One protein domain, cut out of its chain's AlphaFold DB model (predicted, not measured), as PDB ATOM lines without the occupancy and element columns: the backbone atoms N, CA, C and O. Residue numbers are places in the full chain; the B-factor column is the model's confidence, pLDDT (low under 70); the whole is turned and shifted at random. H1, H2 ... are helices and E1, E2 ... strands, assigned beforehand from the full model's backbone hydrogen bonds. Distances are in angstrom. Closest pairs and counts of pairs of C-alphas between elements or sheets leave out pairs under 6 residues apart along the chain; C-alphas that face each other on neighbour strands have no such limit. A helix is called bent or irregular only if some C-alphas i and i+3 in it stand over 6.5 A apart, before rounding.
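AT A GLANCE: This is residues 4 to 193 of the 825 residues of the protein "3-acetyloctanal synthase" of Hahella chejuensis (strain KCTC 2396) (UniProt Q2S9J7). A twisted sheet of six parallel strands is the middle of three layers, with H1 and H5 over one face and H3 and H4 over the other. H2 lies farther out and packs on H1 and H5, making a bundle of three helices with them. The 190 printed residues include five named helices and six named strands, in chain order E1 H1 E2 H2 E3 H3 E4 H4 E5 E6 H5; the class is mixed, and the sheet's order is E2 E3 E1 E4 E5 E6. The whole is compact and rounded, with a radius of gyration of the C-alphas of 16.2 A and spans of 45 by 42 by 32 A.

HOW THE PARTS SIT: The sheet's edge strands are E2, residues 32 to 38, and E6, residues 165 to 168; its inner strands are E3, residues 72 to 79, E1, residues 4 to 10, E4, residues 98 to 108, and E5, residues 146 to 150. Within hydrogen-bond range are N 36 and O 74 of E2 and E3, 2.9 A, N 7 and O 75 of E1 and E3, 2.8 A, N 8 and O 103 of E1 and E4, 2.8 A, N 106 and O 147 of E4 and E5, 2.8 A, and N 150 and O 167 of E5 and E6, 2.8 A. H1, residues 14 to 31, is over E3 and E1 at a height over the sheet of 9.1 A. H5, residues 173 to 193, is on the same face and touches H1 at a steep tilt of 44 degrees, with residues 173 to 181 alone; their closest C-alphas are those of Val 23 and Gln 177, 6.1 A. H2, residues 52 to 65, is not on the sheet; it touches H5 at a shallow tilt of 20 degrees, the closest C-alphas being those of Tyr 54 and Ala 178, 4.8 A. On the opposite face, H3, residues 82 to 91, touches H4, residues 118 to 134, at a shallow tilt of 10 degrees, the closest C-alphas being those of Leu 82 and Phe 128, 6.7 A. E2, H2, E3 form a strand-helix-strand unit, two parallel neighbour strands with a helix between, with a left-handed crossover; that of E4, H4, E5 is right-handed. Split units, with another strand between in the sheet, are E1, H1, E2 and E3, H3, E4, both right-handed. Every O i to N i+4 pair is within hydrogen-bond range in H2, H3, H4 and H5, and 10 of 14 in H1.

IN THESE COORDINATES: E1 begins at C-alpha 4, (-15.492, -16.526, -23.610). E4 measures 30.0 A, H1 25.9 A and H4 24.4 A from first to last C-alpha. H1 is irregular, with C-alphas 26 and 29 7.6 A apart. H5 measures 28.2 A and ends at C-alpha 193, (-29.767, -20.048, -18.723).

THE WHOLE: The C-alphas farthest apart are those of Gly 96 and Arg 156, 50.8 A. The printed part has no cut. The links E2 to H2, H4 to E5 and E5 to E6 are long. Residues 93 to 97 and 153 to 154 have pLDDT under 70.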
ATOM      1  N   THR A   4     -16.412 -15.403 -23.829       88.25
ATOM      2  CA  THR A   4     -15.492 -16.526 -23.610       88.25
ATOM      3  C   THR A   4     -15.432 -16.863 -22.125       88.25
ATOM      4  O   THR A   4     -15.063 -16.019 -21.312       88.25
ATOM      5  N   ILE A   5     -15.786 -18.094 -21.765       89.56
ATOM      6  CA  ILE A   5     -15.791 -18.576 -20.382       89.56
ATOM      7  C   ILE A   5     -14.509 -19.360 -20.107       89.56
ATOM      8  O   ILE A   5     -14.217 -20.343 -20.787       89.56
ATOM      9  N   GLY A   6     -13.764 -18.937 -19.090       91.88
ATOM     10  CA  GLY A   6     -12.626 -19.656 -18.537       91.88
ATOM     11  C   GLY A   6     -13.066 -20.798 -17.620       91.88
ATOM     12  O   GLY A   6     -13.788 -20.558 -16.652       91.88
ATOM     13  N   VAL A   7     -12.605 -22.016 -17.904       94.38
ATOM     14  CA  VAL A   7     -12.636 -23.155 -16.978       94.38
ATOM     15  C   VAL A   7     -11.211 -23.409 -16.515       94.38
ATOM     16  O   VAL A   7     -10.354 -23.792 -17.308       94.38
ATOM     17  N   ILE A   8     -10.945 -23.146 -15.244       96.06
ATOM     18  CA  ILE A   8      -9.619 -23.280 -14.650       96.06
ATOM     19  C   ILE A   8      -9.537 -24.645 -13.982       96.06
ATOM     20  O   ILE A   8     -10.396 -24.986 -13.174       96.06
ATOM     21  N   VAL A   9      -8.516 -25.425 -14.318       96.75
ATOM     22  CA  VAL A   9      -8.284 -26.752 -13.745       96.75
ATOM     23  C   VAL A   9      -6.909 -26.766 -13.090       96.75
ATOM     24  O   VAL A   9      -5.881 -26.846 -13.763       96.75
ATOM     25  N   VAL A  10      -6.891 -26.660 -11.766       96.44
ATOM     26  CA  VAL A  10      -5.680 -26.724 -10.950       96.44
ATOM     27  C   VAL A  10      -5.456 -28.173 -10.544       96.44
ATOM     28  O   VAL A  10      -6.098 -28.672  -9.627       96.44
ATOM     29  N   THR A  11      -4.579 -28.870 -11.259       94.12
ATOM     30  CA  THR A  11      -4.278 -30.285 -11.008       94.12
ATOM     31  C   THR A  11      -2.895 -30.653 -11.537       94.12
ATOM     32  O   THR A  11      -2.444 -30.135 -12.562       94.12
ATOM     33  N   ARG A  12      -2.245 -31.601 -10.858       91.94
ATOM     34  CA  ARG A  12      -1.069 -32.334 -11.362       91.94
ATOM     35  C   ARG A  12      -1.443 -33.704 -11.935       91.94
ATOM     36  O   ARG A  12      -0.617 -34.361 -12.564       91.94
ATOM     37  N   SER A  13      -2.683 -34.144 -11.724       91.62
ATOM     38  CA  SER A  13      -3.189 -35.433 -12.170       91.62
ATOM     39  C   SER A  13      -3.599 -35.370 -13.637       91.62
ATOM     40  O   SER A  13      -4.640 -34.816 -14.005       91.62
ATOM     41  N   ARG A  14      -2.807 -36.029 -14.490       91.75
ATOM     42  CA  ARG A  14      -3.169 -36.259 -15.895       91.75
ATOM     43  C   ARG A  14      -4.541 -36.935 -16.010       91.75
ATOM     44  O   ARG A  14      -5.358 -36.534 -16.830       91.75
ATOM     45  N   GLY A  15      -4.827 -37.904 -15.136       90.62
ATOM     46  CA  GLY A  15      -6.109 -38.610 -15.114       90.62
ATOM     47  C   GLY A  15      -7.301 -37.696 -14.818       90.62
ATOM     48  O   GLY A  15      -8.333 -37.825 -15.479       90.62
ATOM     49  N   PHE A  16      -7.158 -36.757 -13.879       92.56
ATOM     50  CA  PHE A  16      -8.202 -35.783 -13.552       92.56
ATOM     51  C   PHE A  16      -8.499 -34.873 -14.751       92.56
ATOM     52  O   PHE A  16      -9.648 -34.758 -15.183       92.56
ATOM     53  N   PHE A  17      -7.451 -34.295 -15.350       94.00
ATOM     54  CA  PHE A  17      -7.595 -33.378 -16.482       94.00
ATOM     55  C   PHE A  17      -8.191 -34.055 -17.725       94.00
ATOM     56  O   PHE A  17      -9.169 -33.560 -18.283       94.00
ATOM     57  N   GLU A  18      -7.677 -35.225 -18.119       93.12
ATOM     58  CA  GLU A  18      -8.208 -35.991 -19.258       93.12
ATOM     59  C   GLU A  18      -9.671 -36.405 -19.050       93.12
ATOM     60  O   GLU A  18     -10.455 -36.475 -20.000       93.12
ATOM     61  N   THR A  19     -10.064 -36.666 -17.800       92.12
ATOM     62  CA  THR A  19     -11.450 -36.988 -17.459       92.12
ATOM     63  C   THR A  19     -12.358 -35.777 -17.661       92.12
ATOM     64  O   THR A  19     -13.383 -35.911 -18.330       92.12
ATOM     65  N   GLY A  20     -11.956 -34.590 -17.201       90.88
ATOM     66  CA  GLY A  20     -12.684 -33.348 -17.476       90.88
ATOM     67  C   GLY A  20     -12.801 -33.031 -18.973       90.88
ATOM     68  O   GLY A  20     -13.887 -32.697 -19.444       90.88
ATOM     69  N   LEU A  21     -11.727 -33.218 -19.751       90.44
ATOM     70  CA  LEU A  21     -11.763 -33.008 -21.207       90.44
ATOM     71  C   LEU A  21     -12.748 -33.948 -21.912       90.44
ATOM     72  O   LEU A  21     -13.487 -33.508 -22.791       90.44
ATOM     73  N   SER A  22     -12.812 -35.217 -21.495       89.56
ATOM     74  CA  SER A  22     -13.765 -36.171 -22.078       89.56
ATOM     75  C   SER A  22     -15.228 -35.761 -21.860       89.56
ATOM     76  O   SER A  22     -16.041 -35.918 -22.767       89.56
ATOM     77  N   VAL A  23     -15.548 -35.149 -20.709       88.75
ATOM     78  CA  VAL A  23     -16.884 -34.590 -20.439       88.75
ATOM     79  C   VAL A  23     -17.192 -33.430 -21.385       88.75
ATOM     80  O   VAL A  23     -18.289 -33.356 -21.935       88.75
ATOM     81  N   LEU A  24     -16.223 -32.536 -21.616       85.31
ATOM     82  CA  LEU A  24     -16.395 -31.403 -22.528       85.31
ATOM     83  C   LEU A  24     -16.603 -31.847 -23.979       85.31
ATOM     84  O   LEU A  24     -17.438 -31.259 -24.667       85.31
ATOM     85  N   SER A  25     -15.889 -32.881 -24.436       83.38
ATOM     86  CA  SER A  25     -16.068 -33.450 -25.779       83.38
ATOM     87  C   SER A  25     -17.515 -33.893 -26.020       83.38
ATOM     88  O   SER A  25     -18.082 -33.591 -27.071       83.38
ATOM     89  N   ASP A  26     -18.147 -34.523 -25.027       81.75
ATOM     90  CA  ASP A  26     -19.516 -35.047 -25.139       81.75
ATOM     91  C   ASP A  26     -20.592 -33.962 -25.281       81.75
ATOM     92  O   ASP A  26     -21.642 -34.206 -25.876       81.75
ATOM     93  N   ILE A  27     -20.345 -32.757 -24.759       82.19
ATOM     94  CA  ILE A  27     -21.309 -31.642 -24.783       82.19
ATOM     95  C   ILE A  27     -20.913 -30.506 -25.738       82.19
ATOM     96  O   ILE A  27     -21.683 -29.559 -25.926       82.19
ATOM     97  N   ARG A  28     -19.731 -30.589 -26.369       76.06
ATOM     98  CA  ARG A  28     -19.158 -29.535 -27.226       76.06
ATOM     99  C   ARG A  28     -20.112 -29.087 -28.334       76.06
ATOM    100  O   ARG A  28     -20.260 -27.888 -28.556       76.06
ATOM    101  N   GLY A  29     -20.753 -30.042 -29.010       70.44
ATOM    102  CA  GLY A  29     -21.544 -29.810 -30.226       70.44
ATOM    103  C   GLY A  29     -22.844 -29.018 -30.043       70.44
ATOM    104  O   GLY A  29     -23.396 -28.541 -31.032       70.44
ATOM    105  N   GLU A  30     -23.327 -28.843 -28.810       73.56
ATOM    106  CA  GLU A  30     -24.647 -28.249 -28.554       73.56
ATOM    107  C   GLU A  30     -24.590 -26.728 -28.328       73.56
ATOM    108  O   GLU A  30     -25.357 -25.962 -28.920       73.56
ATOM    109  N   VAL A  31     -23.680 -26.273 -27.459       70.12
ATOM    110  CA  VAL A  31     -23.671 -24.890 -26.937       70.12
ATOM    111  C   VAL A  31     -22.333 -24.165 -27.132       70.12
ATOM    112  O   VAL A  31     -22.305 -22.929 -27.137       70.12
ATOM    113  N   PHE A  32     -21.240 -24.895 -27.370       76.50
ATOM    114  CA  PHE A  32     -19.907 -24.307 -27.482       76.50
ATOM    115  C   PHE A  32     -19.522 -24.034 -28.937       76.50
ATOM    116  O   PHE A  32     -19.429 -24.951 -29.748       76.50
ATOM    117  N   GLN A  33     -19.262 -22.769 -29.275       73.25
ATOM    118  CA  GLN A  33     -18.815 -22.392 -30.624       73.25
ATOM    119  C   GLN A  33     -17.341 -22.725 -30.846       73.25
ATOM    120  O   GLN A  33     -16.965 -23.264 -31.887       73.25
ATOM    121  N   GLN A  34     -16.508 -22.414 -29.855       81.75
ATOM    122  CA  GLN A  34     -15.075 -22.676 -29.865       81.75
ATOM    123  C   GLN A  34     -14.640 -23.168 -28.485       81.75
ATOM    124  O   GLN A  34     -15.101 -22.657 -27.467       81.75
ATOM    125  N   VAL A  35     -13.747 -24.160 -28.456       85.56
ATOM    126  CA  VAL A  35     -13.079 -24.633 -27.238       85.56
ATOM    127  C   VAL A  35     -11.581 -24.513 -27.482       85.56
ATOM    128  O   VAL A  35     -11.068 -25.114 -28.427       85.56
ATOM    129  N   SER A  36     -10.901 -23.711 -26.668       88.56
ATOM    130  CA  SER A  36      -9.442 -23.557 -26.679       88.56
ATOM    131  C   SER A  36      -8.846 -24.149 -25.404       88.56
ATOM    132  O   SER A  36      -9.446 -24.042 -24.336       88.56
ATOM    133  N   LEU A  37      -7.687 -24.795 -25.525       90.56
ATOM    134  CA  LEU A  37      -7.004 -25.474 -24.424       90.56
ATOM    135  C   LEU A  37      -5.624 -24.844 -24.213       90.56
ATOM    136  O   LEU A  37      -4.888 -24.630 -25.174       90.56
ATOM    137  N   ASP A  38      -5.288 -24.569 -22.958       91.69
ATOM    138  CA  ASP A  38      -3.990 -24.067 -22.505       91.69
ATOM    139  C   ASP A  38      -3.552 -24.917 -21.307       91.69
ATOM    140  O   ASP A  38      -4.042 -24.722 -20.196       91.69
ATOM    141  N   ALA A  39      -2.682 -25.902 -21.534       91.25
ATOM    142  CA  ALA A  39      -2.255 -26.864 -20.518       91.25
ATOM    143  C   ALA A  39      -0.727 -26.956 -20.450       91.25
ATOM    144  O   ALA A  39      -0.061 -26.941 -21.482       91.25
ATOM    145  N   ASP A  40      -0.190 -27.043 -19.230       89.31
ATOM    146  CA  ASP A  40       1.238 -27.299 -18.985       89.31
ATOM    147  C   ASP A  40       1.556 -28.807 -19.032       89.31
ATOM    148  O   ASP A  40       2.705 -29.193 -19.239       89.31
ATOM    149  N   ILE A  41       0.546 -29.667 -18.845       90.81
ATOM    150  CA  ILE A  41       0.690 -31.127 -18.874       90.81
ATOM    151  C   ILE A  41       0.410 -31.709 -20.262       90.81
ATOM    152  O   ILE A  41      -0.477 -31.246 -20.977       90.81
ATOM    153  N   GLU A  42       1.121 -32.781 -20.617       87.69
ATOM    154  CA  GLU A  42       0.767 -33.612 -21.771       87.69
ATOM    155  C   GLU A  42      -0.515 -34.408 -21.478       87.69
ATOM    156  O   GLU A  42      -0.665 -34.995 -20.401       87.69
ATOM    157  N   PHE A  43      -1.443 -34.438 -22.435       87.88
ATOM    158  CA  PHE A  43      -2.749 -35.077 -22.280       87.88
ATOM    159  C   PHE A  43      -3.182 -35.813 -23.549       87.88
ATOM    160  O   PHE A  43      -2.807 -35.441 -24.661       87.88
ATOM    161  N   GLU A  44      -4.020 -36.833 -23.373       85.19
ATOM    162  CA  GLU A  44      -4.719 -37.520 -24.457       85.19
ATOM    163  C   GLU A  44      -6.232 -37.438 -24.249       85.19
ATOM    164  O   GLU A  44      -6.748 -37.608 -23.142       85.19
ATOM    165  N   GLU A  45      -6.965 -37.187 -25.331       77.00
ATOM    166  CA  GLU A  45      -8.423 -37.175 -25.290       77.00
ATOM    167  C   GLU A  45      -8.940 -38.608 -25.114       77.00
ATOM    168  O   GLU A  45      -8.751 -39.479 -25.966       77.00
ATOM    169  N   LYS A  46      -9.567 -38.874 -23.965       79.94
ATOM    170  CA  LYS A  46     -10.093 -40.198 -23.632       79.94
ATOM    171  C   LYS A  46     -11.546 -40.339 -24.052       79.94
ATOM    172  O   LYS A  46     -12.343 -39.420 -23.893       79.94
ATOM    173  N   LEU A  47     -11.910 -41.550 -24.474       76.88
ATOM    174  CA  LEU A  47     -13.294 -41.877 -24.800       76.88
ATOM    175  C   LEU A  47     -14.219 -41.756 -23.566       76.88
ATOM    176  O   LEU A  47     -13.768 -41.978 -22.425       76.88
ATOM    177  N   PRO A  48     -15.503 -41.424 -23.794       71.69
ATOM    178  CA  PRO A  48     -16.543 -41.406 -22.766       71.69
ATOM    179  C   PRO A  48     -16.703 -42.768 -22.088       71.69
ATOM    180  O   PRO A  48     -16.530 -43.804 -22.731       71.69
ATOM    181  N   SER A  49     -17.055 -42.783 -20.799       78.62
ATOM    182  CA  SER A  49     -17.437 -44.030 -20.125       78.62
ATOM    183  C   SER A  49     -18.827 -44.489 -20.578       78.62
ATOM    184  O   SER A  49     -19.698 -43.668 -20.856       78.62
ATOM    185  N   THR A  50     -19.049 -45.803 -20.604       81.62
ATOM    186  CA  THR A  50     -20.362 -46.435 -20.840       81.62
ATOM    187  C   THR A  50     -21.078 -46.773 -19.527       81.62
ATOM    188  O   THR A  50     -21.899 -47.685 -19.461       81.62
ATOM    189  N   HIS A  51     -20.696 -46.124 -18.424       89.94
ATOM    190  CA  HIS A  51     -21.324 -46.363 -17.131       89.94
ATOM    191  C   HIS A  51     -22.752 -45.783 -17.114       89.94
ATOM    192  O   HIS A  51     -22.909 -44.599 -17.429       89.94
ATOM    193  N   PRO A  52     -23.781 -46.533 -16.663       90.69
ATOM    194  CA  PRO A  52     -25.183 -46.111 -16.767       90.69
ATOM    195  C   PRO A  52     -25.486 -44.732 -16.164       90.69
ATOM    196  O   PRO A  52     -26.241 -43.951 -16.734       90.69
ATOM    197  N   VAL A  53     -24.861 -44.403 -15.027       89.31
ATOM    198  CA  VAL A  53     -25.042 -43.102 -14.354       89.31
ATOM    199  C   VAL A  53     -24.498 -41.945 -15.198       89.31
ATOM    200  O   VAL A  53     -25.124 -40.888 -15.266       89.31
ATOM    201  N   TYR A  54     -23.352 -42.138 -15.858       92.44
ATOM    202  CA  TYR A  54     -22.774 -41.101 -16.710       92.44
ATOM    203  C   TYR A  54     -23.571 -40.946 -18.006       92.44
ATOM    204  O   TYR A  54     -23.858 -39.823 -18.410       92.44
ATOM    205  N   GLU A  55     -23.999 -42.055 -18.616       92.12
ATOM    206  CA  GLU A  55     -24.850 -42.028 -19.811       92.12
ATOM    207  C   GLU A  55     -26.158 -41.273 -19.553       92.12
ATOM    208  O   GLU A  55     -26.525 -40.389 -20.328       92.12
ATOM    209  N   GLU A  56     -26.826 -41.537 -18.426       93.12
ATOM    210  CA  GLU A  56     -28.046 -40.819 -18.056       93.12
ATOM    211  C   GLU A  56     -27.795 -39.313 -17.861       93.12
ATOM    212  O   GLU A  56     -28.577 -38.486 -18.349       93.12
ATOM    213  N   ALA A  57     -26.713 -38.942 -17.165       92.94
ATOM    214  CA  ALA A  57     -26.340 -37.545 -16.940       92.94
ATOM    215  C   ALA A  57     -26.027 -36.824 -18.262       92.94
ATOM    216  O   ALA A  57     -26.576 -35.750 -18.525       92.94
ATOM    217  N   ARG A  58     -25.223 -37.448 -19.132       92.38
ATOM    218  CA  ARG A  58     -24.877 -36.949 -20.469       92.38
ATOM    219  C   ARG A  58     -26.121 -36.737 -21.321       92.38
ATOM    220  O   ARG A  58     -26.323 -35.648 -21.853       92.38
ATOM    221  N   ASP A  59     -27.001 -37.729 -21.404       91.88
ATOM    222  CA  ASP A  59     -28.204 -37.653 -22.233       91.88
ATOM    223  C   ASP A  59     -29.192 -36.586 -21.720       91.88
ATOM    224  O   ASP A  59     -29.910 -35.946 -22.497       91.88
ATOM    225  N   LYS A  60     -29.261 -36.355 -20.401       93.81
ATOM    226  CA  LYS A  60     -30.011 -35.224 -19.823       93.81
ATOM    227  C   LYS A  60     -29.364 -33.882 -20.171       93.81
ATOM    228  O   LYS A  60     -30.086 -32.985 -20.610       93.81
ATOM    229  N   ALA A  61     -28.044 -33.759 -20.032       92.50
ATOM    230  CA  ALA A  61     -27.301 -32.539 -20.335       92.50
ATOM    231  C   ALA A  61     -27.431 -32.140 -21.812       92.50
ATOM    232  O   ALA A  61     -27.844 -31.019 -22.105       92.50
ATOM    233  N   VAL A  62     -27.199 -33.071 -22.743       90.38
ATOM    234  CA  VAL A  62     -27.349 -32.847 -24.191       90.38
ATOM    235  C   VAL A  62     -28.774 -32.402 -24.527       90.38
ATOM    236  O   VAL A  62     -28.965 -31.387 -25.193       90.38
ATOM    237  N   ARG A  63     -29.807 -33.076 -23.998       90.56
ATOM    238  CA  ARG A  63     -31.210 -32.665 -24.214       90.56
ATOM    239  C   ARG A  63     -31.541 -31.299 -23.618       90.56
ATOM    240  O   ARG A  63     -32.410 -30.604 -24.151       90.56
ATOM    241  N   PHE A  64     -30.924 -30.932 -22.497       90.56
ATOM    242  CA  PHE A  64     -31.100 -29.616 -21.891       90.56
ATOM    243  C   PHE A  64     -30.440 -28.528 -22.744       90.56
ATOM    244  O   PHE A  64     -31.093 -27.527 -23.037       90.56
ATOM    245  N   LEU A  65     -29.196 -28.743 -23.181       88.19
ATOM    246  CA  LEU A  65     -28.409 -27.815 -23.997       88.19
ATOM    247  C   LEU A  65     -28.970 -27.659 -25.418       88.19
ATOM    248  O   LEU A  65     -29.074 -26.536 -25.901       88.19
ATOM    249  N   GLY A  66     -29.444 -28.733 -26.054       85.19
ATOM    250  CA  GLY A  66     -30.023 -28.681 -27.404       85.19
ATOM    251  C   GLY A  66     -31.304 -27.837 -27.512       85.19
ATOM    252  O   GLY A  66     -31.699 -27.415 -28.597       85.19
ATOM    253  N   LYS A  67     -31.955 -27.523 -26.382       85.06
ATOM    254  CA  LYS A  67     -33.098 -26.590 -26.317       85.06
ATOM    255  C   LYS A  67     -32.677 -25.118 -26.208       85.06
ATOM    256  O   LYS A  67     -33.542 -24.241 -26.192       85.06
ATOM    257  N   ARG A  68     -31.379 -24.833 -26.091       82.62
ATOM    258  CA  ARG A  68     -30.822 -23.511 -25.775       82.62
ATOM    259  C   ARG A  68     -30.266 -22.830 -27.028       82.62
ATOM    260  O   ARG A  68     -29.727 -23.464 -27.936       82.62
ATOM    261  N   LYS A  69     -30.425 -21.507 -27.092       76.06
ATOM    262  CA  LYS A  69     -29.960 -20.666 -28.217       76.06
ATOM    263  C   LYS A  69     -28.654 -19.946 -27.898       76.06
ATOM    264  O   LYS A  69     -28.049 -19.344 -28.780       76.06
ATOM    265  N   GLU A  70     -28.247 -19.993 -26.638       77.81
ATOM    266  CA  GLU A  70     -27.007 -19.459 -26.121       77.81
ATOM    267  C   GLU A  70     -25.832 -20.107 -26.856       77.81
ATOM    268  O   GLU A  70     -25.812 -21.311 -27.126       77.81
ATOM    269  N   ARG A  71     -24.867 -19.273 -27.229       78.56
ATOM    270  CA  ARG A  71     -23.641 -19.682 -27.896       78.56
ATOM    271  C   ARG A  71     -22.491 -19.008 -27.173       78.56
ATOM    272  O   ARG A  71     -22.452 -17.782 -27.087       78.56
ATOM    273  N   ILE A  72     -21.631 -19.828 -26.590       84.81
ATOM    274  CA  ILE A  72     -20.514 -19.397 -25.754       84.81
ATOM    275  C   ILE A  72     -19.232 -20.031 -26.273       84.81
ATOM    276  O   ILE A  72     -19.241 -21.160 -26.767       84.81
ATOM    277  N   SER A  73     -18.130 -19.306 -26.161       87.88
ATOM    278  CA  SER A  73     -16.798 -19.855 -26.396       87.88
ATOM    279  C   SER A  73     -16.197 -20.246 -25.046       87.88
ATOM    280  O   SER A  73     -16.482 -19.623 -24.024       87.88
ATOM    281  N   MET A  74     -15.418 -21.320 -25.007       88.62
ATOM    282  CA  MET A  74     -14.796 -21.834 -23.790       88.62
ATOM    283  C   MET A  74     -13.280 -21.832 -23.939       88.62
ATOM    284  O   MET A  74     -12.731 -22.198 -24.981       88.62
ATOM    285  N   ARG A  75     -12.593 -21.451 -22.868       91.06
ATOM    286  CA  ARG A  75     -11.153 -21.623 -22.728       91.06
ATOM    287  C   ARG A  75     -10.874 -22.433 -21.475       91.06
ATOM    288  O   ARG A  75     -11.219 -21.998 -20.382       91.06
ATOM    289  N   VAL A  76     -10.250 -23.591 -21.632       93.12
ATOM    290  CA  VAL A  76      -9.809 -24.417 -20.507       93.12
ATOM    291  C   VAL A  76      -8.346 -24.103 -20.230       93.12
ATOM    292  O   VAL A  76      -7.514 -24.213 -21.131       93.12
ATOM    293  N   ILE A  77      -8.041 -23.695 -19.002       94.75
ATOM    294  CA  ILE A  77      -6.686 -23.373 -18.553       94.75
ATOM    295  C   ILE A  77      -6.306 -24.378 -17.473       94.75
ATOM    296  O   ILE A  77      -6.905 -24.386 -16.401       94.75
ATOM    297  N   GLN A  78      -5.308 -25.210 -17.752       95.88
ATOM    298  CA  GLN A  78      -4.721 -26.118 -16.777       95.88
ATOM    299  C   GLN A  78      -3.419 -25.540 -16.220       95.88
ATOM    300  O   GLN A  78      -2.584 -25.002 -16.957       95.88
ATOM    301  N   ALA A  79      -3.266 -25.675 -14.905       96.06
ATOM    302  CA  ALA A  79      -2.072 -25.316 -14.152       96.06
ATOM    303  C   ALA A  79      -1.856 -26.299 -12.990       96.06
ATOM    304  O   ALA A  79      -2.788 -26.965 -12.542       96.06
ATOM    305  N   ASP A  80      -0.631 -26.374 -12.477       93.81
ATOM    306  CA  ASP A  80      -0.273 -27.234 -11.339       93.81
ATOM    307  C   ASP A  80      -0.545 -26.596  -9.963       93.81
ATOM    308  O   ASP A  80      -0.378 -27.249  -8.931       93.81
ATOM    309  N   SER A  81      -0.917 -25.315  -9.950       94.19
ATOM    310  CA  SER A  81      -1.136 -24.494  -8.760       94.19
ATOM    311  C   SER A  81      -2.019 -23.282  -9.079       94.19
ATOM    312  O   SER A  81      -2.086 -22.824 -10.225       94.19
ATOM    313  N   LEU A  82      -2.674 -22.721  -8.053       95.25
ATOM    314  CA  LEU A  82      -3.480 -21.499  -8.186       95.25
ATOM    315  C   LEU A  82      -2.637 -20.301  -8.653       95.25
ATOM    316  O   LEU A  82      -3.094 -19.536  -9.497       95.25
ATOM    317  N   ALA A  83      -1.399 -20.163  -8.167       94.75
ATOM    318  CA  ALA A  83      -0.486 -19.095  -8.586       94.75
ATOM    319  C   ALA A  83      -0.137 -19.196 -10.081       94.75
ATOM    320  O   ALA A  83      -0.255 -18.224 -10.822       94.75
ATOM    321  N   ARG A  84       0.194 -20.399 -10.566       94.62
ATOM    322  CA  ARG A  84       0.463 -20.620 -11.992       94.62
ATOM    323  C   ARG A  84      -0.771 -20.359 -12.859       94.62
ATOM    324  O   ARG A  84      -0.645 -19.813 -13.955       94.62
ATOM    325  N   ALA A  85      -1.965 -20.710 -12.373       94.94
ATOM    326  CA  ALA A  85      -3.215 -20.377 -13.053       94.94
ATOM    327  C   ALA A  85      -3.413 -18.856 -13.173       94.94
ATOM    328  O   ALA A  85      -3.795 -18.389 -14.245       94.94
ATOM    329  N   GLN A  86      -3.111 -18.082 -12.119       94.06
ATOM    330  CA  GLN A  86      -3.164 -16.612 -12.161       94.06
ATOM    331  C   GLN A  86      -2.246 -16.064 -13.252       94.06
ATOM    332  O   GLN A  86      -2.710 -15.305 -14.100       94.06
ATOM    333  N   ASP A  87      -0.983 -16.496 -13.284       92.38
ATOM    334  CA  ASP A  87      -0.013 -16.040 -14.284       92.38
ATOM    335  C   ASP A  87      -0.520 -16.274 -15.710       92.38
ATOM    336  O   ASP A  87      -0.477 -15.370 -16.546       92.38
ATOM    337  N   LYS A  88      -1.060 -17.467 -15.986       92.31
ATOM    338  CA  LYS A  88      -1.630 -17.799 -17.299       92.31
ATOM    339  C   LYS A  88      -2.826 -16.924 -17.663       92.31
ATOM    340  O   LYS A  88      -2.932 -16.482 -18.806       92.31
ATOM    341  N   ILE A  89      -3.724 -16.673 -16.710       92.12
ATOM    342  CA  ILE A  89      -4.910 -15.834 -16.924       92.12
ATOM    343  C   ILE A  89      -4.496 -14.382 -17.211       92.12
ATOM    344  O   ILE A  89      -5.047 -13.766 -18.120       92.12
ATOM    345  N   LEU A  90      -3.510 -13.851 -16.483       88.06
ATOM    346  CA  LEU A  90      -3.032 -12.472 -16.631       88.06
ATOM    347  C   LEU A  90      -2.205 -12.255 -17.909       88.06
ATOM    348  O   LEU A  90      -2.240 -11.172 -18.488       88.06
ATOM    349  N   GLN A  91      -1.459 -13.269 -18.353       82.75
ATOM    350  CA  GLN A  91      -0.615 -13.203 -19.556       82.75
ATOM    351  C   GLN A  91      -1.361 -13.572 -20.846       82.75
ATOM    352  O   GLN A  91      -0.846 -13.362 -21.947       82.75
ATOM    353  N   ALA A  92      -2.569 -14.127 -20.737       71.75
ATOM    354  CA  ALA A  92      -3.409 -14.428 -21.882       71.75
ATOM    355  C   ALA A  92      -3.704 -13.148 -22.691       71.75
ATOM    356  O   ALA A  92      -4.144 -12.153 -22.116       71.75
ATOM    357  N   PRO A  93      -3.540 -13.148 -24.030       58.56
ATOM    358  CA  PRO A  93      -3.924 -12.001 -24.840       58.56
ATOM    359  C   PRO A  93      -5.433 -11.754 -24.698       58.56
ATOM    360  O   PRO A  93      -6.239 -12.488 -25.270       58.56
ATOM    361  N   LEU A  94      -5.827 -10.701 -23.976       61.28
ATOM    362  CA  LEU A  94      -7.217 -10.230 -23.844       61.28
ATOM    363  C   LEU A  94      -7.721  -9.546 -25.137       61.28
ATOM    364  O   LEU A  94      -8.525  -8.618 -25.097       61.28
ATOM    365  N   LEU A  95      -7.211  -9.962 -26.304       42.97
ATOM    366  CA  LEU A  95      -7.469  -9.359 -27.612       42.97
ATOM    367  C   LEU A  95      -8.966  -9.451 -27.958       42.97
ATOM    368  O   LEU A  95      -9.430 -10.447 -28.501       42.97
ATOM    369  N   GLY A  96      -9.723  -8.400 -27.637       51.47
ATOM    370  CA  GLY A  96     -11.076  -8.150 -28.144       51.47
ATOM    371  C   GLY A  96     -12.180  -9.118 -27.698       51.47
ATOM    372  O   GLY A  96     -13.284  -9.029 -28.235       51.47
ATOM    373  N   THR A  97     -11.929 -10.021 -26.745       56.31
ATOM    374  CA  THR A  97     -12.923 -10.982 -26.237       56.31
ATOM    375  C   THR A  97     -13.396 -10.607 -24.829       56.31
ATOM    376  O   THR A  97     -12.599 -10.246 -23.968       56.31
ATOM    377  N   ASN A  98     -14.707 -10.717 -24.572       78.38
ATOM    378  CA  ASN A  98     -15.276 -10.622 -23.220       78.38
ATOM    379  C   ASN A  98     -14.943 -11.917 -22.454       78.38
ATOM    380  O   ASN A  98     -15.799 -12.799 -22.323       78.38
ATOM    381  N   PHE A  99     -13.683 -12.069 -22.038       86.88
ATOM    382  CA  PHE A  99     -13.226 -13.196 -21.226       86.88
ATOM    383  C   PHE A  99     -13.670 -13.028 -19.771       86.88
ATOM    384  O   PHE A  99     -13.543 -11.950 -19.197       86.88
ATOM    385  N   GLN A 100     -14.162 -14.110 -19.175       89.56
ATOM    386  CA  GLN A 100     -14.525 -14.163 -17.762       89.56
ATOM    387  C   GLN A 100     -14.221 -15.539 -17.178       89.56
ATOM    388  O   GLN A 100     -14.448 -16.554 -17.836       89.56
ATOM    389  N   VAL A 101     -13.741 -15.594 -15.937       91.94
ATOM    390  CA  VAL A 101     -13.485 -16.864 -15.244       91.94
ATOM    391  C   VAL A 101     -14.805 -17.409 -14.713       91.94
ATOM    392  O   VAL A 101     -15.428 -16.789 -13.853       91.94
ATOM    393  N   GLY A 102     -15.247 -18.540 -15.267       91.81
ATOM    394  CA  GLY A 102     -16.532 -19.166 -14.964       91.81
ATOM    395  C   GLY A 102     -16.447 -20.226 -13.877       91.81
ATOM    396  O   GLY A 102     -17.092 -20.075 -12.847       91.81
ATOM    397  N   MET A 103     -15.665 -21.282 -14.108       94.31
ATOM    398  CA  MET A 103     -15.501 -22.376 -13.147       94.31
ATOM    399  C   MET A 103     -14.040 -22.618 -12.803       94.31
ATOM    400  O   MET A 103     -13.173 -22.508 -13.669       94.31
ATOM    401  N   VAL A 104     -13.787 -22.988 -11.550       96.19
ATOM    402  CA  VAL A 104     -12.475 -23.380 -11.036       96.19
ATOM    403  C   VAL A 104     -12.597 -24.753 -10.380       96.19
ATOM    404  O   VAL A 104     -13.348 -24.925  -9.423       96.19
ATOM    405  N   TYR A 105     -11.852 -25.727 -10.890       96.38
ATOM    406  CA  TYR A 105     -11.706 -27.056 -10.306       96.38
ATOM    407  C   TYR A 105     -10.305 -27.179  -9.723       96.38
ATOM    408  O   TYR A 105      -9.325 -26.943 -10.429       96.38
ATOM    409  N   VAL A 106     -10.206 -27.557  -8.454       95.75
ATOM    410  CA  VAL A 106      -8.937 -27.739  -7.748       95.75
ATOM    411  C   VAL A 106      -8.837 -29.179  -7.269       95.75
ATOM    412  O   VAL A 106      -9.734 -29.683  -6.598       95.75
ATOM    413  N   ASP A 107      -7.747 -29.840  -7.624       94.31
ATOM    414  CA  ASP A 107      -7.436 -31.205  -7.221       94.31
ATOM    415  C   ASP A 107      -6.396 -31.194  -6.097       94.31
ATOM    416  O   ASP A 107      -5.190 -31.091  -6.340       94.31
ATOM    417  N   TYR A 108      -6.888 -31.284  -4.862       93.25
ATOM    418  CA  TYR A 108      -6.108 -31.452  -3.635       93.25
ATOM    419  C   TYR A 108      -6.285 -32.863  -3.050       93.25
ATOM    420  O   TYR A 108      -6.131 -33.073  -1.850       93.25
ATOM    421  N   ALA A 109      -6.591 -33.855  -3.891       87.81
ATOM    422  CA  ALA A 109      -6.714 -35.251  -3.471       87.81
ATOM    423  C   ALA A 109      -5.358 -35.989  -3.397       87.81
ATOM    424  O   ALA A 109      -5.314 -37.200  -3.192       87.81
ATOM    425  N   ASP A 110      -4.245 -35.275  -3.567       84.19
ATOM    426  CA  ASP A 110      -2.889 -35.796  -3.386       84.19
ATOM    427  C   ASP A 110      -2.509 -35.799  -1.888       84.19
ATOM    428  O   ASP A 110      -2.759 -34.798  -1.211       84.19
ATOM    429  N   PRO A 111      -1.871 -36.866  -1.358       82.62
ATOM    430  CA  PRO A 111      -1.400 -36.927   0.032       82.62
ATOM    431  C   PRO A 111      -0.563 -35.730   0.499       82.62
ATOM    432  O   PRO A 111      -0.559 -35.420   1.685       82.62
ATOM    433  N   GLN A 112       0.113 -35.006  -0.402       85.62
ATOM    434  CA  GLN A 112       0.837 -33.778  -0.034       85.62
ATOM    435  C   GLN A 112      -0.077 -32.665   0.522       85.62
ATOM    436  O   GLN A 112       0.415 -31.716   1.130       85.62
ATOM    437  N   PHE A 113      -1.388 -32.767   0.290       86.19
ATOM    438  CA  PHE A 113      -2.417 -31.826   0.724       86.19
ATOM    439  C   PHE A 113      -3.328 -32.396   1.824       86.19
ATOM    440  O   PHE A 113      -4.316 -31.751   2.169       86.19
ATOM    441  N   GLU A 114      -3.020 -33.574   2.383       80.69
ATOM    442  CA  GLU A 114      -3.853 -34.250   3.396       80.69
ATOM    443  C   GLU A 114      -4.128 -33.365   4.624       80.69
ATOM    444  O   GLU A 114      -5.247 -33.344   5.137       80.69
ATOM    445  N   ASP A 115      -3.138 -32.566   5.027       80.62
ATOM    446  CA  ASP A 115      -3.214 -31.667   6.183       80.62
ATOM    447  C   ASP A 115      -3.790 -30.273   5.857       80.62
ATOM    448  O   ASP A 115      -3.819 -29.402   6.731       80.62
ATOM    449  N   LEU A 116      -4.235 -30.010   4.617       84.44
ATOM    450  CA  LEU A 116      -4.834 -28.716   4.277       84.44
ATOM    451  C   LEU A 116      -6.216 -28.569   4.920       84.44
ATOM    452  O   LEU A 116      -7.192 -29.218   4.540       84.44
ATOM    453  N   ALA A 117      -6.310 -27.636   5.866       83.31
ATOM    454  CA  ALA A 117      -7.565 -27.286   6.506       83.31
ATOM    455  C   ALA A 117      -8.461 -26.457   5.558       83.31
ATOM    456  O   ALA A 117      -7.944 -25.630   4.795       83.31
ATOM    457  N   PRO A 118      -9.801 -26.582   5.640       86.94
ATOM    458  CA  PRO A 118     -10.727 -25.824   4.791       86.94
ATOM    459  C   PRO A 118     -10.477 -24.308   4.760       86.94
ATOM    460  O   PRO A 118     -10.539 -23.691   3.701       86.94
ATOM    461  N   GLN A 119     -10.089 -23.700   5.885       84.19
ATOM    462  CA  GLN A 119      -9.832 -22.255   5.973       84.19
ATOM    463  C   GLN A 119      -8.579 -21.830   5.201       84.19
ATOM    464  O   GLN A 119      -8.508 -20.706   4.704       84.19
ATOM    465  N   GLN A 120      -7.582 -22.714   5.100       88.12
ATOM    466  CA  GLN A 120      -6.384 -22.461   4.299       88.12
ATOM    467  C   GLN A 120      -6.731 -22.493   2.810       88.12
ATOM    468  O   GLN A 120      -6.244 -21.656   2.053       88.12
ATOM    469  N   ILE A 121      -7.613 -23.408   2.403       91.06
ATOM    470  CA  ILE A 121      -8.123 -23.495   1.031       91.06
ATOM    471  C   ILE A 121      -8.971 -22.254   0.704       91.06
ATOM    472  O   ILE A 121      -8.720 -21.600  -0.308       91.06
ATOM    473  N   ASP A 122      -9.891 -21.856   1.591       90.06
ATOM    474  CA  ASP A 122     -10.680 -20.621   1.450       90.06
ATOM    475  C   ASP A 122      -9.779 -19.374   1.343       90.06
ATOM    476  O   ASP A 122     -10.041 -18.475   0.546       90.06
ATOM    477  N   ALA A 123      -8.688 -19.291   2.116       89.94
ATOM    478  CA  ALA A 123      -7.725 -18.190   2.014       89.94
ATOM    479  C   ALA A 123      -7.015 -18.160   0.647       89.94
ATOM    480  O   ALA A 123      -7.000 -17.117  -0.005       89.94
ATOM    481  N   GLN A 124      -6.509 -19.304   0.172       93.50
ATOM    482  CA  GLN A 124      -5.855 -19.400  -1.139       93.50
ATOM    483  C   GLN A 124      -6.795 -19.009  -2.291       93.50
ATOM    484  O   GLN A 124      -6.383 -18.329  -3.233       93.50
ATOM    485  N   LEU A 125      -8.065 -19.415  -2.217       93.56
ATOM    486  CA  LEU A 125      -9.080 -19.060  -3.207       93.56
ATOM    487  C   LEU A 125      -9.439 -17.572  -3.150       93.56
ATOM    488  O   LEU A 125      -9.543 -16.931  -4.199       93.56
ATOM    489  N   ARG A 126      -9.575 -16.985  -1.954       90.75
ATOM    490  CA  ARG A 126      -9.804 -15.536  -1.805       90.75
ATOM    491  C   ARG A 126      -8.673 -14.718  -2.413       90.75
ATOM    492  O   ARG A 126      -8.964 -13.776  -3.152       90.75
ATOM    493  N   ASP A 127      -7.423 -15.098  -2.161       92.62
ATOM    494  CA  ASP A 127      -6.249 -14.444  -2.749       92.62
ATOM    495  C   ASP A 127      -6.256 -14.577  -4.277       92.62
ATOM    496  O   ASP A 127      -6.065 -13.591  -4.994       92.62
ATOM    497  N   PHE A 128      -6.587 -15.768  -4.788       93.81
ATOM    498  CA  PHE A 128      -6.753 -16.008  -6.218       93.81
ATOM    499  C   PHE A 128      -7.782 -15.079  -6.863       93.81
ATOM    500  O   PHE A 128      -7.468 -14.384  -7.833       93.81
ATOM    501  N   TYR A 129      -8.989 -14.992  -6.306       91.38
ATOM    502  CA  TYR A 129     -10.022 -14.111  -6.845       91.38
ATOM    503  C   TYR A 129      -9.712 -12.623  -6.639       91.38
ATOM    504  O   TYR A 129     -10.110 -11.798  -7.464       91.38
ATOM    505  N   ALA A 130      -8.993 -12.255  -5.575       89.56
ATOM    506  CA  ALA A 130      -8.580 -10.877  -5.331       89.56
ATOM    507  C   ALA A 130      -7.624 -10.366  -6.418       89.56
ATOM    508  O   ALA A 130      -7.833  -9.264  -6.926       89.56
ATOM    509  N   VAL A 131      -6.639 -11.175  -6.820       90.81
ATOM    510  CA  VAL A 131      -5.707 -10.838  -7.912       90.81
ATOM    511  C   VAL A 131      -6.458 -10.627  -9.229       90.81
ATOM    512  O   VAL A 131      -6.250  -9.623  -9.909       90.81
ATOM    513  N   LEU A 132      -7.396 -11.519  -9.567       90.25
ATOM    514  CA  LEU A 132      -8.187 -11.397 -10.797       90.25
ATOM    515  C   LEU A 132      -9.067 -10.139 -10.807       90.25
ATOM    516  O   LEU A 132      -9.140  -9.447 -11.822       90.25
ATOM    517  N   ARG A 133      -9.684  -9.796  -9.668       87.00
ATOM    518  CA  ARG A 133     -10.454  -8.550  -9.524       87.00
ATOM    519  C   ARG A 133      -9.594  -7.302  -9.677       87.00
ATOM    520  O   ARG A 133     -10.057  -6.330 -10.263       87.00
ATOM    521  N   GLN A 134      -8.373  -7.303  -9.143       87.19
ATOM    522  CA  GLN A 134      -7.446  -6.171  -9.282       87.19
ATOM    523  C   GLN A 134      -7.023  -5.944 -10.738       87.19
ATOM    524  O   GLN A 134      -6.740  -4.811 -11.116       87.19
ATOM    525  N   ALA A 135      -7.017  -7.003 -11.546       87.06
ATOM    526  CA  ALA A 135      -6.764  -6.947 -12.981       87.06
ATOM    527  C   ALA A 135      -8.027  -6.666 -13.827       87.06
ATOM    528  O   ALA A 135      -7.978  -6.811 -15.046       87.06
ATOM    529  N   ASP A 136      -9.152  -6.297 -13.199       86.06
ATOM    530  CA  ASP A 136     -10.452  -6.058 -13.846       86.06
ATOM    531  C   ASP A 136     -10.957  -7.248 -14.695       86.06
ATOM    532  O   ASP A 136     -11.700  -7.078 -15.664       86.06
ATOM    533  N   ILE A 137     -10.590  -8.478 -14.314       87.50
ATOM    534  CA  ILE A 137     -11.078  -9.701 -14.960       87.50
ATOM    535  C   ILE A 137     -12.404 -10.108 -14.302       87.50
ATOM    536  O   ILE A 137     -12.426 -10.371 -13.097       87.50
ATOM    537  N   PRO A 138     -13.522 -10.204 -15.051       88.62
ATOM    538  CA  PRO A 138     -14.787 -10.655 -14.488       88.62
ATOM    539  C   PRO A 138     -14.693 -12.107 -14.010       88.62
ATOM    540  O   PRO A 138     -14.264 -12.995 -14.752       88.62
ATOM    541  N   VAL A 139     -15.133 -12.356 -12.778       88.81
ATOM    542  CA  VAL A 139     -15.113 -13.687 -12.160       88.81
ATOM    543  C   VAL A 139     -16.481 -14.046 -11.600       88.81
ATOM    544  O   VAL A 139     -17.177 -13.208 -11.020       88.81
ATOM    545  N   PHE A 140     -16.861 -15.309 -11.747       88.38
ATOM    546  CA  PHE A 140     -17.899 -15.907 -10.921       88.38
ATOM    547  C   PHE A 140     -17.229 -16.393  -9.635       88.38
ATOM    548  O   PHE A 140     -16.369 -17.270  -9.675       88.38
ATOM    549  N   GLN A 141     -17.589 -15.777  -8.509       82.94
ATOM    550  CA  GLN A 141     -17.130 -16.184  -7.186       82.94
ATOM    551  C   GLN A 141     -18.350 -16.523  -6.335       82.94
ATOM    552  O   GLN A 141     -19.045 -15.653  -5.817       82.94
ATOM    553  N   SER A 142     -18.629 -17.814  -6.254       76.94
ATOM    554  CA  SER A 142     -19.630 -18.418  -5.387       76.94
ATOM    555  C   SER A 142     -19.221 -19.865  -5.140       76.94
ATOM    556  O   SER A 142     -18.461 -20.432  -5.927       76.94
ATOM    557  N   SER A 143     -19.794 -20.513  -4.128       71.81
ATOM    558  CA  SER A 143     -19.596 -21.952  -3.934       71.81
ATOM    559  C   SER A 143     -19.984 -22.779  -5.174       71.81
ATOM    560  O   SER A 143     -19.397 -23.822  -5.413       71.81
ATOM    561  N   PHE A 144     -20.883 -22.291  -6.038       79.88
ATOM    562  CA  PHE A 144     -21.290 -22.968  -7.279       79.88
ATOM    563  C   PHE A 144     -20.298 -22.844  -8.449       79.88
ATOM    564  O   PHE A 144     -20.482 -23.503  -9.469       79.88
ATOM    565  N   SER A 145     -19.275 -21.994  -8.343       89.44
ATOM    566  CA  SER A 145     -18.276 -21.771  -9.401       89.44
ATOM    567  C   SER A 145     -16.891 -22.316  -9.050       89.44
ATOM    568  O   SER A 145     -16.004 -22.303  -9.900       89.44
ATOM    569  N   THR A 146     -16.706 -22.818  -7.829       94.31
ATOM    570  CA  THR A 146     -15.426 -23.334  -7.338       94.31
ATOM    571  C   THR A 146     -15.633 -24.690  -6.690       94.31
ATOM    572  O   THR A 146     -16.446 -24.830  -5.778       94.31
ATOM    573  N   VAL A 147     -14.882 -25.692  -7.130       95.38
ATOM    574  CA  VAL A 147     -14.970 -27.055  -6.603       95.38
ATOM    575  C   VAL A 147     -13.579 -27.518  -6.220       95.38
ATOM    576  O   VAL A 147     -12.653 -27.418  -7.025       95.38
ATOM    577  N   VAL A 148     -13.437 -28.037  -5.003       94.31
ATOM    578  CA  VAL A 148     -12.172 -28.590  -4.513       94.31
ATOM    579  C   VAL A 148     -12.381 -30.058  -4.187       94.31
ATOM    580  O   VAL A 148     -13.231 -30.408  -3.366       94.31
ATOM    581  N   TYR A 149     -11.599 -30.906  -4.844       93.62
ATOM    582  CA  TYR A 149     -11.533 -32.329  -4.562       93.62
ATOM    583  C   TYR A 149     -10.471 -32.584  -3.492       93.62
ATOM    584  O   TYR A 149      -9.311 -32.230  -3.685       93.62
ATOM    585  N   THR A 150     -10.865 -33.181  -2.371       89.31
ATOM    586  CA  THR A 150     -10.006 -33.483  -1.218       89.31
ATOM    587  C   THR A 150      -9.969 -34.987  -0.933       89.31
ATOM    588  O   THR A 150     -10.786 -35.768  -1.438       89.31
ATOM    589  N   LEU A 151      -8.996 -35.411  -0.121       82.31
ATOM    590  CA  LEU A 151      -8.982 -36.752   0.467       82.31
ATOM    591  C   LEU A 151     -10.131 -36.916   1.485       82.31
ATOM    592  O   LEU A 151     -10.585 -35.928   2.068       82.31
ATOM    593  N   PRO A 152     -10.612 -38.149   1.742       71.88
ATOM    594  CA  PRO A 152     -11.683 -38.382   2.704       71.88
ATOM    595  C   PRO A 152     -11.234 -37.987   4.119       71.88
ATOM    596  O   PRO A 152     -10.477 -38.707   4.769       71.88
ATOM    597  N   GLN A 153     -11.728 -36.857   4.619       64.81
ATOM    598  CA  GLN A 153     -11.412 -36.381   5.964       64.81
ATOM    599  C   GLN A 153     -12.194 -37.175   7.037       64.81
ATOM    600  O   GLN A 153     -13.389 -37.436   6.887       64.81
ATOM    601  N   ARG A 154     -11.535 -37.543   8.153       63.31
ATOM    602  CA  ARG A 154     -12.158 -38.165   9.350       63.31
ATOM    603  C   ARG A 154     -12.201 -37.285  10.628       63.31
ATOM    604  O   ARG A 154     -12.168 -37.861  11.720       63.31
ATOM    605  N   PRO A 155     -12.232 -35.939  10.587       70.69
ATOM    606  CA  PRO A 155     -12.247 -35.151  11.811       70.69
ATOM    607  C   PRO A 155     -13.583 -35.313  12.538       70.69
ATOM    608  O   PRO A 155     -14.633 -35.537  11.926       70.69
ATOM    609  N   ARG A 156     -13.548 -35.184  13.868       80.44
ATOM    610  CA  ARG A 156     -14.760 -35.167  14.697       80.44
ATOM    611  C   ARG A 156     -15.572 -33.894  14.447       80.44
ATOM    612  O   ARG A 156     -16.797 -33.932  14.539       80.44
ATOM    613  N   ILE A 157     -14.898 -32.793  14.111       84.50
ATOM    614  CA  ILE A 157     -15.509 -31.509  13.776       84.50
ATOM    615  C   ILE A 157     -15.471 -31.296  12.259       84.50
ATOM    616  O   ILE A 157     -14.404 -31.265  11.654       84.50
ATOM    617  N   ARG A 158     -16.644 -31.098  11.647       82.56
ATOM    618  CA  ARG A 158     -16.794 -30.785  10.219       82.56
ATOM    619  C   ARG A 158     -17.661 -29.543  10.040       82.56
ATOM    620  O   ARG A 158     -18.664 -29.390  10.732       82.56
ATOM    621  N   HIS A 159     -17.291 -28.685   9.097       85.12
ATOM    622  CA  HIS A 159     -18.051 -27.496   8.716       85.12
ATOM    623  C   HIS A 159     -18.009 -27.313   7.195       85.12
ATOM    624  O   HIS A 159     -17.161 -27.893   6.519       85.12
ATOM    625  N   GLN A 160     -18.958 -26.546   6.662       84.56
ATOM    626  CA  GLN A 160     -19.017 -26.244   5.236       84.56
ATOM    627  C   GLN A 160     -17.999 -25.139   4.889       84.56
ATOM    628  O   GLN A 160     -17.979 -24.129   5.595       84.56
ATOM    629  N   PRO A 161     -17.191 -25.293   3.824       87.25
ATOM    630  CA  PRO A 161     -16.321 -24.222   3.340       87.25
ATOM    631  C   PRO A 161     -17.103 -23.029   2.783       87.25
ATOM    632  O   PRO A 161     -18.253 -23.176   2.357       87.25
ATOM    633  N   MET A 162     -16.477 -21.850   2.754       83.75
ATOM    634  CA  MET A 162     -17.140 -20.619   2.308       83.75
ATOM    635  C   MET A 162     -16.990 -20.369   0.804       83.75
ATOM    636  O   MET A 162     -17.935 -19.911   0.160       83.75
ATOM    637  N   GLU A 163     -15.826 -20.675   0.230       86.69
ATOM    638  CA  GLU A 163     -15.465 -20.258  -1.132       86.69
ATOM    639  C   GLU A 163     -15.636 -21.365  -2.179       86.69
ATOM    640  O   GLU A 163     -15.483 -21.109  -3.376       86.69
ATOM    641  N   TYR A 164     -15.941 -22.600  -1.757       91.75
ATOM    642  CA  TYR A 164     -15.983 -23.761  -2.645       91.75
ATOM    643  C   TYR A 164     -16.943 -24.872  -2.203       91.75
ATOM    644  O   TYR A 164     -17.309 -24.999  -1.035       91.75
ATOM    645  N   ILE A 165     -17.323 -25.722  -3.160       92.31
ATOM    646  CA  ILE A 165     -17.928 -27.029  -2.886       92.31
ATOM    647  C   ILE A 165     -16.813 -28.041  -2.629       92.31
ATOM    648  O   ILE A 165     -15.997 -28.319  -3.510       92.31
ATOM    649  N   GLU A 166     -16.805 -28.617  -1.430       90.69
ATOM    650  CA  GLU A 166     -15.956 -29.759  -1.097       90.69
ATOM    651  C   GLU A 166     -16.506 -31.039  -1.741       90.69
ATOM    652  O   GLU A 166     -17.679 -31.393  -1.565       90.69
ATOM    653  N   ARG A 167     -15.645 -31.764  -2.458       91.81
ATOM    654  CA  ARG A 167     -15.916 -33.104  -2.985       91.81
ATOM    655  C   ARG A 167     -14.803 -34.055  -2.581       91.81
ATOM    656  O   ARG A 167     -13.644 -33.676  -2.528       91.81
ATOM    657  N   GLN A 168     -15.145 -35.318  -2.365       90.50
ATOM    658  CA  GLN A 168     -14.140 -36.373  -2.321       90.50
ATOM    659  C   GLN A 168     -13.858 -36.827  -3.755       90.50
ATOM    660  O   GLN A 168     -14.807 -37.050  -4.511       90.50
ATOM    661  N   LEU A 169     -12.585 -36.978  -4.132       90.00
ATOM    662  CA  LEU A 169     -12.235 -37.515  -5.449       90.00
ATOM    663  C   LEU A 169     -12.715 -38.977  -5.572       90.00
ATOM    664  O   LEU A 169     -12.305 -39.805  -4.756       90.00
ATOM    665  N   PRO A 170     -13.578 -39.322  -6.549       89.69
ATOM    666  CA  PRO A 170     -14.011 -40.703  -6.749       89.69
ATOM    667  C   PRO A 170     -12.889 -41.578  -7.319       89.69
ATOM    668  O   PRO A 170     -12.205 -41.168  -8.257       89.69
ATOM    669  N   ASP A 171     -12.776 -42.818  -6.834       87.00
ATOM    670  CA  ASP A 171     -11.841 -43.810  -7.394       87.00
ATOM    671  C   ASP A 171     -12.259 -44.277  -8.806       87.00
ATOM    672  O   ASP A 171     -11.424 -44.655  -9.628       87.00
ATOM    673  N   ASP A 172     -13.565 -44.251  -9.108       90.12
ATOM    674  CA  ASP A 172     -14.107 -44.595 -10.426       90.12
ATOM    675  C   ASP A 172     -14.164 -43.357 -11.332       90.12
ATOM    676  O   ASP A 172     -14.933 -42.417 -11.100       90.12
ATOM    677  N   ARG A 173     -13.404 -43.407 -12.433       90.38
ATOM    678  CA  ARG A 173     -13.390 -42.381 -13.486       90.38
ATOM    679  C   ARG A 173     -14.797 -42.013 -13.966       90.38
ATOM    680  O   ARG A 173     -15.056 -40.845 -14.226       90.38
ATOM    681  N   SER A 174     -15.698 -42.979 -14.093       90.69
ATOM    682  CA  SER A 174     -17.051 -42.759 -14.615       90.69
ATOM    683  C   SER A 174     -17.912 -41.925 -13.666       90.69
ATOM    684  O   SER A 174     -18.735 -41.126 -14.111       90.69
ATOM    685  N   LEU A 175     -17.709 -42.089 -12.355       92.38
ATOM    686  CA  LEU A 175     -18.372 -41.275 -11.339       92.38
ATOM    687  C   LEU A 175     -17.803 -39.855 -11.322       92.38
ATOM    688  O   LEU A 175     -18.576 -38.905 -11.238       92.38
ATOM    689  N   LEU A 176     -16.484 -39.701 -11.494       92.81
ATOM    690  CA  LEU A 176     -15.864 -38.384 -11.668       92.81
ATOM    691  C   LEU A 176     -16.389 -37.669 -12.925       92.81
ATOM    692  O   LEU A 176     -16.691 -36.481 -12.865       92.81
ATOM    693  N   GLN A 177     -16.566 -38.379 -14.047       93.06
ATOM    694  CA  GLN A 177     -17.172 -37.802 -15.257       93.06
ATOM    695  C   GLN A 177     -18.595 -37.294 -15.000       93.06
ATOM    696  O   GLN A 177     -18.938 -36.187 -15.413       93.06
ATOM    697  N   ALA A 178     -19.419 -38.088 -14.311       94.00
ATOM    698  CA  ALA A 178     -20.784 -37.695 -13.977       94.00
ATOM    699  C   ALA A 178     -20.821 -36.479 -13.040       94.00
ATOM    700  O   ALA A 178     -21.595 -35.557 -13.281       94.00
ATOM    701  N   ASP A 179     -19.965 -36.447 -12.018       94.50
ATOM    702  CA  ASP A 179     -19.892 -35.337 -11.064       94.50
ATOM    703  C   ASP A 179     -19.438 -34.032 -11.737       94.50
ATOM    704  O   ASP A 179     -20.127 -33.016 -11.634       94.50
ATOM    705  N   LEU A 180     -18.349 -34.066 -12.518       94.00
ATOM    706  CA  LEU A 180     -17.859 -32.901 -13.269       94.00
ATOM    707  C   LEU A 180     -18.917 -32.355 -14.239       94.00
ATOM    708  O   LEU A 180     -19.090 -31.137 -14.330       94.00
ATOM    709  N   LEU A 181     -19.649 -33.242 -14.929       93.50
ATOM    710  CA  LEU A 181     -20.740 -32.846 -15.819       93.50
ATOM    711  C   LEU A 181     -21.873 -32.161 -15.051       93.50
ATOM    712  O   LEU A 181     -22.319 -31.095 -15.466       93.50
ATOM    713  N   CYS A 182     -22.332 -32.743 -13.940       94.31
ATOM    714  CA  CYS A 182     -23.385 -32.154 -13.112       94.31
ATOM    715  C   CYS A 182     -22.983 -30.765 -12.603       94.31
ATOM    716  O   CYS A 182     -23.731 -29.810 -12.793       94.31
ATOM    717  N   LEU A 183     -21.771 -30.628 -12.056       94.00
ATOM    718  CA  LEU A 183     -21.243 -29.354 -11.558       94.00
ATOM    719  C   LEU A 183     -21.203 -28.282 -12.656       94.00
ATOM    720  O   LEU A 183     -21.626 -27.146 -12.435       94.00
ATOM    721  N   TRP A 184     -20.746 -28.648 -13.857       91.31
ATOM    722  CA  TRP A 184     -20.739 -27.738 -15.000       91.31
ATOM    723  C   TRP A 184     -22.154 -27.338 -15.438       91.31
ATOM    724  O   TRP A 184     -22.419 -26.165 -15.715       91.31
ATOM    725  N   MET A 185     -23.073 -28.301 -15.506       91.56
ATOM    726  CA  MET A 185     -24.449 -28.060 -15.937       91.56
ATOM    727  C   MET A 185     -25.224 -27.187 -14.950       91.56
ATOM    728  O   MET A 185     -25.924 -26.274 -15.394       91.56
ATOM    729  N   ASP A 186     -25.043 -27.396 -13.645       91.25
ATOM    730  CA  ASP A 186     -25.637 -26.571 -12.590       91.25
ATOM    731  C   ASP A 186     -25.133 -25.121 -12.679       91.25
ATOM    732  O   ASP A 186     -25.923 -24.169 -12.667       91.25
ATOM    733  N   PHE A 187     -23.818 -24.938 -12.856       90.38
ATOM    734  CA  PHE A 187     -23.223 -23.619 -13.070       90.38
ATOM    735  C   PHE A 187     -23.767 -22.944 -14.336       90.38
ATOM    736  O   PHE A 187     -24.155 -21.770 -14.300       90.38
ATOM    737  N   PHE A 188     -23.820 -23.672 -15.456       88.62
ATOM    738  CA  PHE A 188     -24.318 -23.145 -16.725       88.62
ATOM    739  C   PHE A 188     -25.788 -22.725 -16.618       88.62
ATOM    740  O   PHE A 188     -26.166 -21.629 -17.055       88.62
ATOM    741  N   GLU A 189     -26.618 -23.572 -16.007       88.38
ATOM    742  CA  GLU A 189     -28.028 -23.283 -15.788       88.38
ATOM    743  C   GLU A 189     -28.203 -22.017 -14.945       88.38
ATOM    744  O   GLU A 189     -28.968 -21.124 -15.324       88.38
ATOM    745  N   MET A 190     -27.481 -21.896 -13.831       85.69
ATOM    746  CA  MET A 190     -27.658 -20.770 -12.913       85.69
ATOM    747  C   MET A 190     -27.085 -19.452 -13.421       85.69
ATOM    748  O   MET A 190     -27.688 -18.396 -13.193       85.69
ATOM    749  N   SER A 191     -25.981 -19.505 -14.156       85.12
ATOM    750  CA  SER A 191     -25.256 -18.313 -14.597       85.12
ATOM    751  C   SER A 191     -25.732 -17.793 -15.953       85.12
ATOM    752  O   SER A 191     -25.823 -16.581 -16.153       85.12
ATOM    753  N   TYR A 192     -26.098 -18.680 -16.886       83.44
ATOM    754  CA  TYR A 192     -26.389 -18.288 -18.272       83.44
ATOM    755  C   TYR A 192     -27.830 -18.554 -18.691       83.44
ATOM    756  O   TYR A 192     -28.437 -17.671 -19.302       83.44
ATOM    757  N   ALA A 193     -28.398 -19.709 -18.330       83.31
ATOM    758  CA  ALA A 193     -29.767 -20.048 -18.723       83.31
ATOM    759  C   ALA A 193     -30.819 -19.294 -17.887       83.31
ATOM    760  O   ALA A 193     -31.770 -18.740 -18.436       83.31
TER     761      ALA A 193